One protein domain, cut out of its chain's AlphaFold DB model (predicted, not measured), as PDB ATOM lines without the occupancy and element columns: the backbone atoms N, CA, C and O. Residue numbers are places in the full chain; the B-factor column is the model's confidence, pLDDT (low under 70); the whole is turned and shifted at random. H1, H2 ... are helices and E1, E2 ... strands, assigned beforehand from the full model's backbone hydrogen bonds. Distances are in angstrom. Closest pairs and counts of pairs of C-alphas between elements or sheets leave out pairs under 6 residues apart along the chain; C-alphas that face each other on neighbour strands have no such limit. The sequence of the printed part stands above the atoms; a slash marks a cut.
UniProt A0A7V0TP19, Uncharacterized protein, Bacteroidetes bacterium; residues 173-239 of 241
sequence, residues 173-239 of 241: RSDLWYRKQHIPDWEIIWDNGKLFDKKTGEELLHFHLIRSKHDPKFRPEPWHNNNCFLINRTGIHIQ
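This is residues 173 to 239 of the 241 residues of an uncharacterized protein of Bacteroidetes bacterium (UniProt A0A7V0TP19). With little regular structure, the domain is two hairpins side by side in one antiparallel sheet, E2 E1 E4 E5, with helix H1 off it. The long link E3 to E4 passes edge strand E5. Of 67 printed residues, 25 are in named elements, H1 then E1 to E5, class mixed. It is compact, radius of gyration of the C-alphas 11.4 A, spans 32 by 28 by 17 A.

H1, residues 175 to 180, begins at C-alpha 175 (8.402, 11.951, 33.420). E1 is 188 to 191, E2 194 to 197, E3 206 to 208, E4 228 to 231; E5, 235 to 238, ends at C-alpha 238 (10.491, -5.297, 27.372).

E1 is within hydrogen-bond range of E2 at N 189 and O 196, 2.9 A, and of E4 at N 190 and O 229, 2.8 A. So is each O i to N i+4 pair of H1. E3 pairs with no named strand.

The printed part has no cut; residues 224 to 225 have pLDDT under 70.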
ATOM      1  N   ARG A 173       0.146  10.497  33.535       97.06
ATOM      2  CA  ARG A 173       1.430  10.804  34.184       97.06
ATOM      3  C   ARG A 173       2.456  11.243  33.146       97.06
ATOM      4  O   ARG A 173       2.245  11.121  31.946       97.06
ATOM      5  N   SER A 174       3.536  11.848  33.622       97.06
ATOM      6  CA  SER A 174       4.668  12.239  32.781       97.06
ATOM      7  C   SER A 174       5.958  12.120  33.572       97.06
ATOM      8  O   SER A 174       5.967  12.278  34.797       97.06
ATOM      9  N   ASP A 175       7.053  11.910  32.866       95.81
ATOM     10  CA  ASP A 175       8.402  11.951  33.420       95.81
ATOM     11  C   ASP A 175       8.703  13.301  34.111       95.81
ATOM     12  O   ASP A 175       9.284  13.346  35.201       95.81
ATOM     13  N   LEU A 176       8.223  14.416  33.545       95.38
ATOM     14  CA  LEU A 176       8.330  15.742  34.157       95.38
ATOM     15  C   LEU A 176       7.521  15.849  35.456       95.38
ATOM     16  O   LEU A 176       7.965  16.519  36.391       95.38
ATOM     17  N   TRP A 177       6.342  15.224  35.521       95.50
ATOM     18  CA  TRP A 177       5.530  15.200  36.736       95.50
ATOM     19  C   TRP A 177       6.284  14.488  37.861       95.50
ATOM     20  O   TRP A 177       6.501  15.106  38.902       95.50
ATOM     21  N   TYR A 178       6.796  13.273  37.629       96.50
ATOM     22  CA  TYR A 178       7.574  12.552  38.646       96.50
ATOM     23  C   TYR A 178       8.824  13.319  39.077       96.50
ATOM     24  O   TYR A 178       9.145  13.368  40.266       96.50
ATOM     25  N   ARG A 179       9.509  13.979  38.132       93.94
ATOM     26  CA  ARG A 179      10.652  14.845  38.444       93.94
ATOM     27  C   ARG A 179      10.263  15.993  39.380       93.94
ATOM     28  O   ARG A 179      10.983  16.239  40.340       93.94
ATOM     29  N   LYS A 180       9.140  16.679  39.127       94.69
ATOM     30  CA  LYS A 180       8.634  17.761  39.996       94.69
ATOM     31  C   LYS A 180       8.233  17.259  41.385       94.69
ATOM     32  O   LYS A 180       8.388  17.997  42.352       94.69
ATOM     33  N   GLN A 181       7.762  16.016  41.481       94.81
ATOM     34  CA  GLN A 181       7.447  15.364  42.755       94.81
ATOM     35  C   GLN A 181       8.679  14.775  43.464       94.81
ATOM     36  O   GLN A 181       8.536  14.218  44.545       94.81
ATOM     37  N   HIS A 182       9.883  14.890  42.887       95.19
ATOM     38  CA  HIS A 182      11.115  14.292  43.419       95.19
ATOM     39  C   HIS A 182      11.014  12.772  43.628       95.19
ATOM     40  O   HIS A 182      11.590  12.232  44.567       95.19
ATOM     41  N   ILE A 183      10.305  12.069  42.739       93.62
ATOM     42  CA  ILE A 183      10.167  10.607  42.782       93.62
ATOM     43  C   ILE A 183      11.188  10.007  41.807       93.62
ATOM     44  O   ILE A 183      11.024  10.191  40.595       93.62
ATOM     45  N   PRO A 184      12.280   9.374  42.286       88.19
ATOM     46  CA  PRO A 184      13.301   8.821  41.419       88.19
ATOM     47  C   PRO A 184      12.931   7.524  40.729       88.19
ATOM     48  O   PRO A 184      13.077   7.416  39.515       88.19
ATOM     49  N   ASP A 185      12.356   6.608  41.482       92.06
ATOM     50  CA  ASP A 185      12.187   5.226  41.049       92.06
ATOM     51  C   ASP A 185      10.753   5.001  40.566       92.06
ATOM     52  O   ASP A 185      10.036   4.125  41.039       92.06
ATOM     53  N   TRP A 186      10.292   5.889  39.681       95.69
ATOM     54  CA  TRP A 186       8.993   5.726  39.043       95.69
ATOM     55  C   TRP A 186       9.083   4.693  37.929       95.69
ATOM     56  O   TRP A 186      10.059   4.630  37.177       95.69
ATOM     57  N   GLU A 187       8.020   3.916  37.817       96.81
ATOM     58  CA  GLU A 187       7.880   2.846  36.854       96.81
ATOM     59  C   GLU A 187       6.435   2.852  36.360       96.81
ATOM     60  O   GLU A 187       5.490   2.876  37.153       96.81
ATOM     61  N   ILE A 188       6.272   2.843  35.045       97.62
ATOM     62  CA  ILE A 188       4.987   2.687  34.378       97.62
ATOM     63  C   ILE A 188       4.998   1.329  33.695       97.62
ATOM     64  O   ILE A 188       5.937   1.025  32.966       97.62
ATOM     65  N   ILE A 189       3.971   0.522  33.914       96.56
ATOM     66  CA  ILE A 189       3.814  -0.763  33.232       96.56
ATOM     67  C   ILE A 189       2.782  -0.584  32.132       96.56
ATOM     68  O   ILE A 189       1.697  -0.064  32.381       96.56
ATOM     69  N   TRP A 190       3.113  -1.030  30.931       95.56
ATOM     70  CA  TRP A 190       2.134  -1.305  29.897       95.56
ATOM     71  C   TRP A 190       1.969  -2.816  29.788       95.56
ATOM     72  O   TRP A 190       2.957  -3.517  29.596       95.56
ATOM     73  N   ASP A 191       0.745  -3.308  29.923       94.38
ATOM     74  CA  ASP A 191       0.412  -4.731  29.920       94.38
ATOM     75  C   ASP A 191      -0.900  -4.954  29.158       94.38
ATOM     76  O   ASP A 191      -1.954  -4.420  29.517       94.38
ATOM     77  N   ASN A 192      -0.818  -5.718  28.068       92.38
ATOM     78  CA  ASN A 192      -1.926  -6.136  27.214       92.38
ATOM     79  C   ASN A 192      -2.884  -4.986  26.847       92.38
ATOM     80  O   ASN A 192      -4.107  -5.087  26.977       92.38
ATOM     81  N   GLY A 193      -2.323  -3.862  26.394       92.50
ATOM     82  CA  GLY A 193      -3.101  -2.694  25.981       92.50
ATOM     83  C   GLY A 193      -3.435  -1.717  27.103       92.50
ATOM     84  O   GLY A 193      -3.911  -0.629  26.801       92.50
ATOM     85  N   LYS A 194      -3.202  -2.054  28.373       95.81
ATOM     86  CA  LYS A 194      -3.457  -1.169  29.518       95.81
ATOM     87  C   LYS A 194      -2.161  -0.582  30.052       95.81
ATOM     88  O   LYS A 194      -1.101  -1.171  29.898       95.81
ATOM     89  N   LEU A 195      -2.252   0.583  30.681       97.44
ATOM     90  CA  LEU A 195      -1.104   1.321  31.197       97.44
ATOM     91  C   LEU A 195      -1.340   1.647  32.670       97.44
ATOM     92  O   LEU A 195      -2.421   2.110  33.019       97.44
ATOM     93  N   PHE A 196      -0.342   1.440  33.522       97.62
ATOM     94  CA  PHE A 196      -0.470   1.584  34.969       97.62
ATOM     95  C   PHE A 196       0.740   2.283  35.579       97.62
ATOM     96  O   PHE A 196       1.881   2.011  35.207       97.62
ATOM     97  N   ASP A 197       0.508   3.128  36.581       97.31
ATOM     98  CA  ASP A 197       1.559   3.492  37.534       97.31
ATOM     99  C   ASP A 197       1.831   2.279  38.435       97.31
ATOM    100  O   ASP A 197       0.957   1.842  39.186       97.31
ATOM    101  N   LYS A 198       3.042   1.716  38.362       96.06
ATOM    102  CA  LYS A 198       3.393   0.479  39.076       96.06
ATOM    103  C   LYS A 198       3.300   0.622  40.594       96.06
ATOM    104  O   LYS A 198       3.023  -0.353  41.286       96.06
ATOM    105  N   LYS A 199       3.547   1.823  41.127       94.44
ATOM    106  CA  LYS A 199       3.553   2.067  42.571       94.44
ATOM    107  C   LYS A 199       2.138   2.217  43.116       94.44
ATOM    108  O   LYS A 199       1.865   1.740  44.214       94.44
ATOM    109  N   THR A 200       1.269   2.924  42.399       95.38
ATOM    110  CA  THR A 200      -0.096   3.204  42.874       95.38
ATOM    111  C   THR A 200      -1.127   2.189  42.386       95.38
ATOM    112  O   THR A 200      -2.202   2.104  42.973       95.38
ATOM    113  N   GLY A 201      -0.826   1.439  41.322       96.19
ATOM    114  CA  GLY A 201      -1.783   0.576  40.624       96.19
ATOM    115  C   GLY A 201      -2.836   1.351  39.822       96.19
ATOM    116  O   GLY A 201      -3.796   0.758  39.337       96.19
ATOM    117  N   GLU A 202      -2.695   2.674  39.697       95.62
ATOM    118  CA  GLU A 202      -3.636   3.524  38.966       95.62
ATOM    119  C   GLU A 202      -3.541   3.251  37.463       95.62
ATOM    120  O   GLU A 202      -2.464   3.377  36.878       95.62
ATOM    121  N   GLU A 203      -4.673   2.918  36.836       97.38
ATOM    122  CA  GLU A 203      -4.779   2.824  35.379       97.38
ATOM    123  C   GLU A 203      -4.724   4.223  34.755       97.38
ATOM    124  O   GLU A 203      -5.444   5.145  35.151       97.38
ATOM    125  N   LEU A 204      -3.857   4.369  33.761       98.00
ATOM    126  CA  LEU A 204      -3.574   5.608  33.061       98.00
ATOM    127  C   LEU A 204      -4.080   5.520  31.624       98.00
ATOM    128  O   LEU A 204      -3.927   4.513  30.936       98.00
ATOM    129  N   LEU A 205      -4.611   6.632  31.130       97.56
ATOM    130  CA  LEU A 205      -4.951   6.806  29.727       97.56
ATOM    131  C   LEU A 205      -3.684   6.903  28.875       97.56
ATOM    132  O   LEU A 205      -3.599   6.262  27.831       97.56
ATOM    133  N   HIS A 206      -2.695   7.684  29.320       97.94
ATOM    134  CA  HIS A 206      -1.374   7.721  28.698       97.94
ATOM    135  C   HIS A 206      -0.269   8.199  29.644       97.94
ATOM    136  O   HIS A 206      -0.510   8.834  30.680       97.94
ATOM    137  N   PHE A 207       0.964   7.950  29.214       97.69
ATOM    138  CA  PHE A 207       2.186   8.501  29.774       97.69
ATOM    139  C   PHE A 207       2.848   9.462  28.780       97.69
ATOM    140  O   PHE A 207       3.036   9.118  27.617       97.69
ATOM    141  N   HIS A 208       3.194  10.669  29.232       97.12
ATOM    142  CA  HIS A 208       3.796  11.719  28.399       97.12
ATOM    143  C   HIS A 208       5.314  11.782  28.596       97.12
ATOM    144  O   HIS A 208       5.786  12.022  29.710       97.12
ATOM    145  N   LEU A 209       6.073  11.591  27.511       95.38
ATOM    146  CA  LEU A 209       7.537  11.659  27.477       95.38
ATOM    147  C   LEU A 209       8.016  13.092  27.185       95.38
ATOM    148  O   LEU A 209       8.471  13.403  26.088       95.38
ATOM    149  N   ILE A 210       7.956  13.984  28.176       94.19
ATOM    150  CA  ILE A 210       8.260  15.411  27.985       94.19
ATOM    151  C   ILE A 210       9.771  15.677  27.938       94.19
ATOM    152  O   ILE A 210      10.248  16.428  27.084       94.19
ATOM    153  N   ARG A 211      10.539  15.122  28.882       93.12
ATOM    154  CA  ARG A 211      11.994  15.332  29.011       93.12
ATOM    155  C   ARG A 211      12.790  14.127  28.530       93.12
ATOM    156  O   ARG A 211      13.790  14.329  27.852       93.12
ATOM    157  N   SER A 212      12.340  12.915  28.838       91.88
ATOM    158  CA  SER A 212      13.021  11.660  28.516       91.88
ATOM    159  C   SER A 212      13.319  11.518  27.026       91.88
ATOM    160  O   SER A 212      14.407  11.089  26.670       91.88
ATOM    161  N   LYS A 213      12.424  11.981  26.144       89.06
ATOM    162  CA  LYS A 213      12.642  11.961  24.684       89.06
ATOM    163  C   LYS A 213      13.845  12.789  24.205       89.06
ATOM    164  O   LYS A 213      14.277  12.641  23.068       89.06
ATOM    165  N   HIS A 214      14.347  13.697  25.041       91.06
ATOM    166  CA  HIS A 214      15.530  14.511  24.765       91.06
ATOM    167  C   HIS A 214      16.778  14.002  25.495       91.06
ATOM    168  O   HIS A 214      17.858  14.556  25.293       91.06
ATOM    169  N   ASP A 215      16.646  12.997  26.365       91.19
ATOM    170  CA  ASP A 215      17.777  12.420  27.079       91.19
ATOM    171  C   ASP A 215      18.445  11.357  26.192       91.19
ATOM    172  O   ASP A 215      17.829  10.330  25.908       91.19
ATOM    173  N   PRO A 216      19.709  11.540  25.771       88.69
ATOM    174  CA  PRO A 216      20.414  10.547  24.960       88.69
ATOM    175  C   PRO A 216      20.643   9.213  25.692       88.69
ATOM    176  O   PRO A 216      21.025   8.222  25.066       88.69
ATOM    177  N   LYS A 217      20.457   9.174  27.018       89.06
ATOM    178  CA  LYS A 217      20.513   7.944  27.815       89.06
ATOM    179  C   LYS A 217      19.186   7.193  27.835       89.06
ATOM    180  O   LYS A 217      19.204   6.024  28.208       89.06
ATOM    181  N   PHE A 218      18.076   7.826  27.451       90.56
ATOM    182  CA  PHE A 218      16.786   7.157  27.361       90.56
ATOM    183  C   PHE A 218      16.783   6.236  26.143       90.56
ATOM    184  O   PHE A 218      16.821   6.698  25.002       90.56
ATOM    185  N   ARG A 219      16.770   4.922  26.380       84.75
ATOM    186  CA  ARG A 219      16.816   3.924  25.310       84.75
ATOM    187  C   ARG A 219      15.504   3.154  25.245       84.75
ATOM    188  O   ARG A 219      15.203   2.417  26.179       84.75
ATOM    189  N   PRO A 220      14.712   3.301  24.175       81.50
ATOM    190  CA  PRO A 220      13.688   2.316  23.887       81.50
ATOM    191  C   PRO A 220      14.379   1.039  23.398       81.50
ATOM    192  O   PRO A 220      15.200   1.093  22.477       81.50
ATOM    193  N   GLU A 221      14.081  -0.098  24.016       80.94
ATOM    194  CA  GLU A 221      14.474  -1.391  23.460       80.94
ATOM    195  C   GLU A 221      13.813  -1.618  22.084       80.94
ATOM    196  O   GLU A 221      12.746  -1.050  21.811       80.94
ATOM    197  N   PRO A 222      14.436  -2.404  21.180       72.44
ATOM    198  CA  PRO A 222      13.870  -2.697  19.867       72.44
ATOM    199  C   PRO A 222      12.459  -3.269  19.993       72.44
ATOM    200  O   PRO A 222      12.247  -4.281  20.654       72.44
ATOM    201  N   TRP A 223      11.483  -2.619  19.363       70.25
ATOM    202  CA  TRP A 223      10.091  -3.025  19.502       70.25
ATOM    203  C   TRP A 223       9.840  -4.363  18.802       70.25
ATOM    204  O   TRP A 223       9.984  -4.480  17.583       70.25
ATOM    205  N   HIS A 224       9.410  -5.357  19.572       66.44
ATOM    206  CA  HIS A 224       8.841  -6.607  19.076       66.44
ATOM    207  C   HIS A 224       7.349  -6.649  19.445       66.44
ATOM    208  O   HIS A 224       6.881  -5.790  20.195       66.44
ATOM    209  N   ASN A 225       6.568  -7.584  18.890       65.81
ATOM    210  CA  ASN A 225       5.164  -7.784  19.285       65.81
ATOM    211  C   ASN A 225       5.106  -8.272  20.743       65.81
ATOM    212  O   ASN A 225       4.964  -9.463  21.005       65.81
ATOM    213  N   ASN A 226       5.264  -7.341  21.678       70.00
ATOM    214  CA  ASN A 226       5.363  -7.604  23.100       70.00
ATOM    215  C   ASN A 226       4.050  -7.235  23.767       70.00
ATOM    216  O   ASN A 226       3.513  -6.144  23.569       70.00
ATOM    217  N   ASN A 227       3.567  -8.150  24.595       83.94
ATOM    218  CA  ASN A 227       2.346  -7.945  25.358       83.94
ATOM    219  C   ASN A 227       2.598  -7.150  26.647       83.94
ATOM    220  O   ASN A 227       1.635  -6.686  27.242       83.94
ATOM    221  N   CYS A 228       3.854  -6.954  27.066       91.19
ATOM    222  CA  CYS A 228       4.196  -6.207  28.273       91.19
ATOM    223  C   CYS A 228       5.535  -5.460  28.136       91.19
ATOM    224  O   CYS A 228       6.509  -5.996  27.602       91.19
ATOM    225  N   PHE A 229       5.595  -4.222  28.631       93.38
ATOM    226  CA  PHE A 229       6.835  -3.459  28.776       93.38
ATOM    227  C   PHE A 229       6.761  -2.466  29.941       93.38
ATOM    228  O   PHE A 229       5.697  -2.017  30.366       93.38
ATOM    229  N   LEU A 230       7.928  -2.090  30.444       94.38
ATOM    230  CA  LEU A 230       8.135  -1.152  31.534       94.38
ATOM    231  C   LEU A 230       8.726   0.151  30.993       94.38
ATOM    232  O   LEU A 230       9.704   0.134  30.255       94.38
ATOM    233  N   ILE A 231       8.206   1.291  31.421       95.19
ATOM    234  CA  ILE A 231       8.791   2.608  31.170       95.19
ATOM    235  C   ILE A 231       9.326   3.151  32.489       95.19
ATOM    236  O   ILE A 231       8.603   3.221  33.484       95.19
ATOM    237  N   ASN A 232      10.581   3.579  32.496       94.75
ATOM    238  CA  ASN A 232      11.197   4.237  33.643       94.75
ATOM    239  C   ASN A 232      12.170   5.329  33.167       94.75
ATOM    240  O   ASN A 232      12.160   5.750  32.008       94.75
ATOM    241  N   ARG A 233      13.023   5.824  34.064       92.00
ATOM    242  CA  ARG A 233      13.980   6.896  33.744       92.00
ATOM    243  C   ARG A 233      15.040   6.525  32.715       92.00
ATOM    244  O   ARG A 233      15.591   7.430  32.096       92.00
ATOM    245  N   THR A 234      15.369   5.246  32.571       91.44
ATOM    246  CA  THR A 234      16.446   4.802  31.677       91.44
ATOM    247  C   THR A 234      15.933   4.412  30.298       91.44
ATOM    248  O   THR A 234      16.722   4.382  29.357       91.44
ATOM    249  N   GLY A 235      14.633   4.156  30.137       92.88
ATOM    250  CA  GLY A 235      14.117   3.711  28.851       92.88
ATOM    251  C   GLY A 235      12.747   3.055  28.893       92.88
ATOM    252  O   GLY A 235      11.990   3.188  29.859       92.88
ATOM    253  N   ILE A 236      12.473   2.344  27.801       92.88
ATOM    254  CA  ILE A 236      11.368   1.398  27.662       92.88
ATOM    255  C   ILE A 236      12.002   0.011  27.583       92.88
ATOM    256  O   ILE A 236      12.785  -0.232  26.668       92.88
ATOM    257  N   HIS A 237      11.665  -0.853  28.534       92.00
ATOM    258  CA  HIS A 237      12.249  -2.181  28.726       92.00
ATOM    259  C   HIS A 237      11.171  -3.239  28.528       92.00
ATOM    260  O   HIS A 237      10.123  -3.183  29.172       92.00
ATOM    261  N   ILE A 238      11.402  -4.192  27.641       88.25
ATOM    262  CA  ILE A 238      10.491  -5.297  27.372       88.25
ATOM    263  C   ILE A 238      10.520  -6.240  28.573       88.25
ATOM    264  O   ILE A 238      11.577  -6.521  29.136       88.25
ATOM    265  N   GLN A 239       9.350  -6.725  28.983       79.19
ATOM    266  CA  GLN A 239       9.278  -7.798  29.967       79.19
ATOM    267  C   GLN A 239       9.054  -9.114  29.228       79.19
ATOM    268  O   GLN A 239       8.083  -9.246  28.483       79.19
TER     269      GLN A 239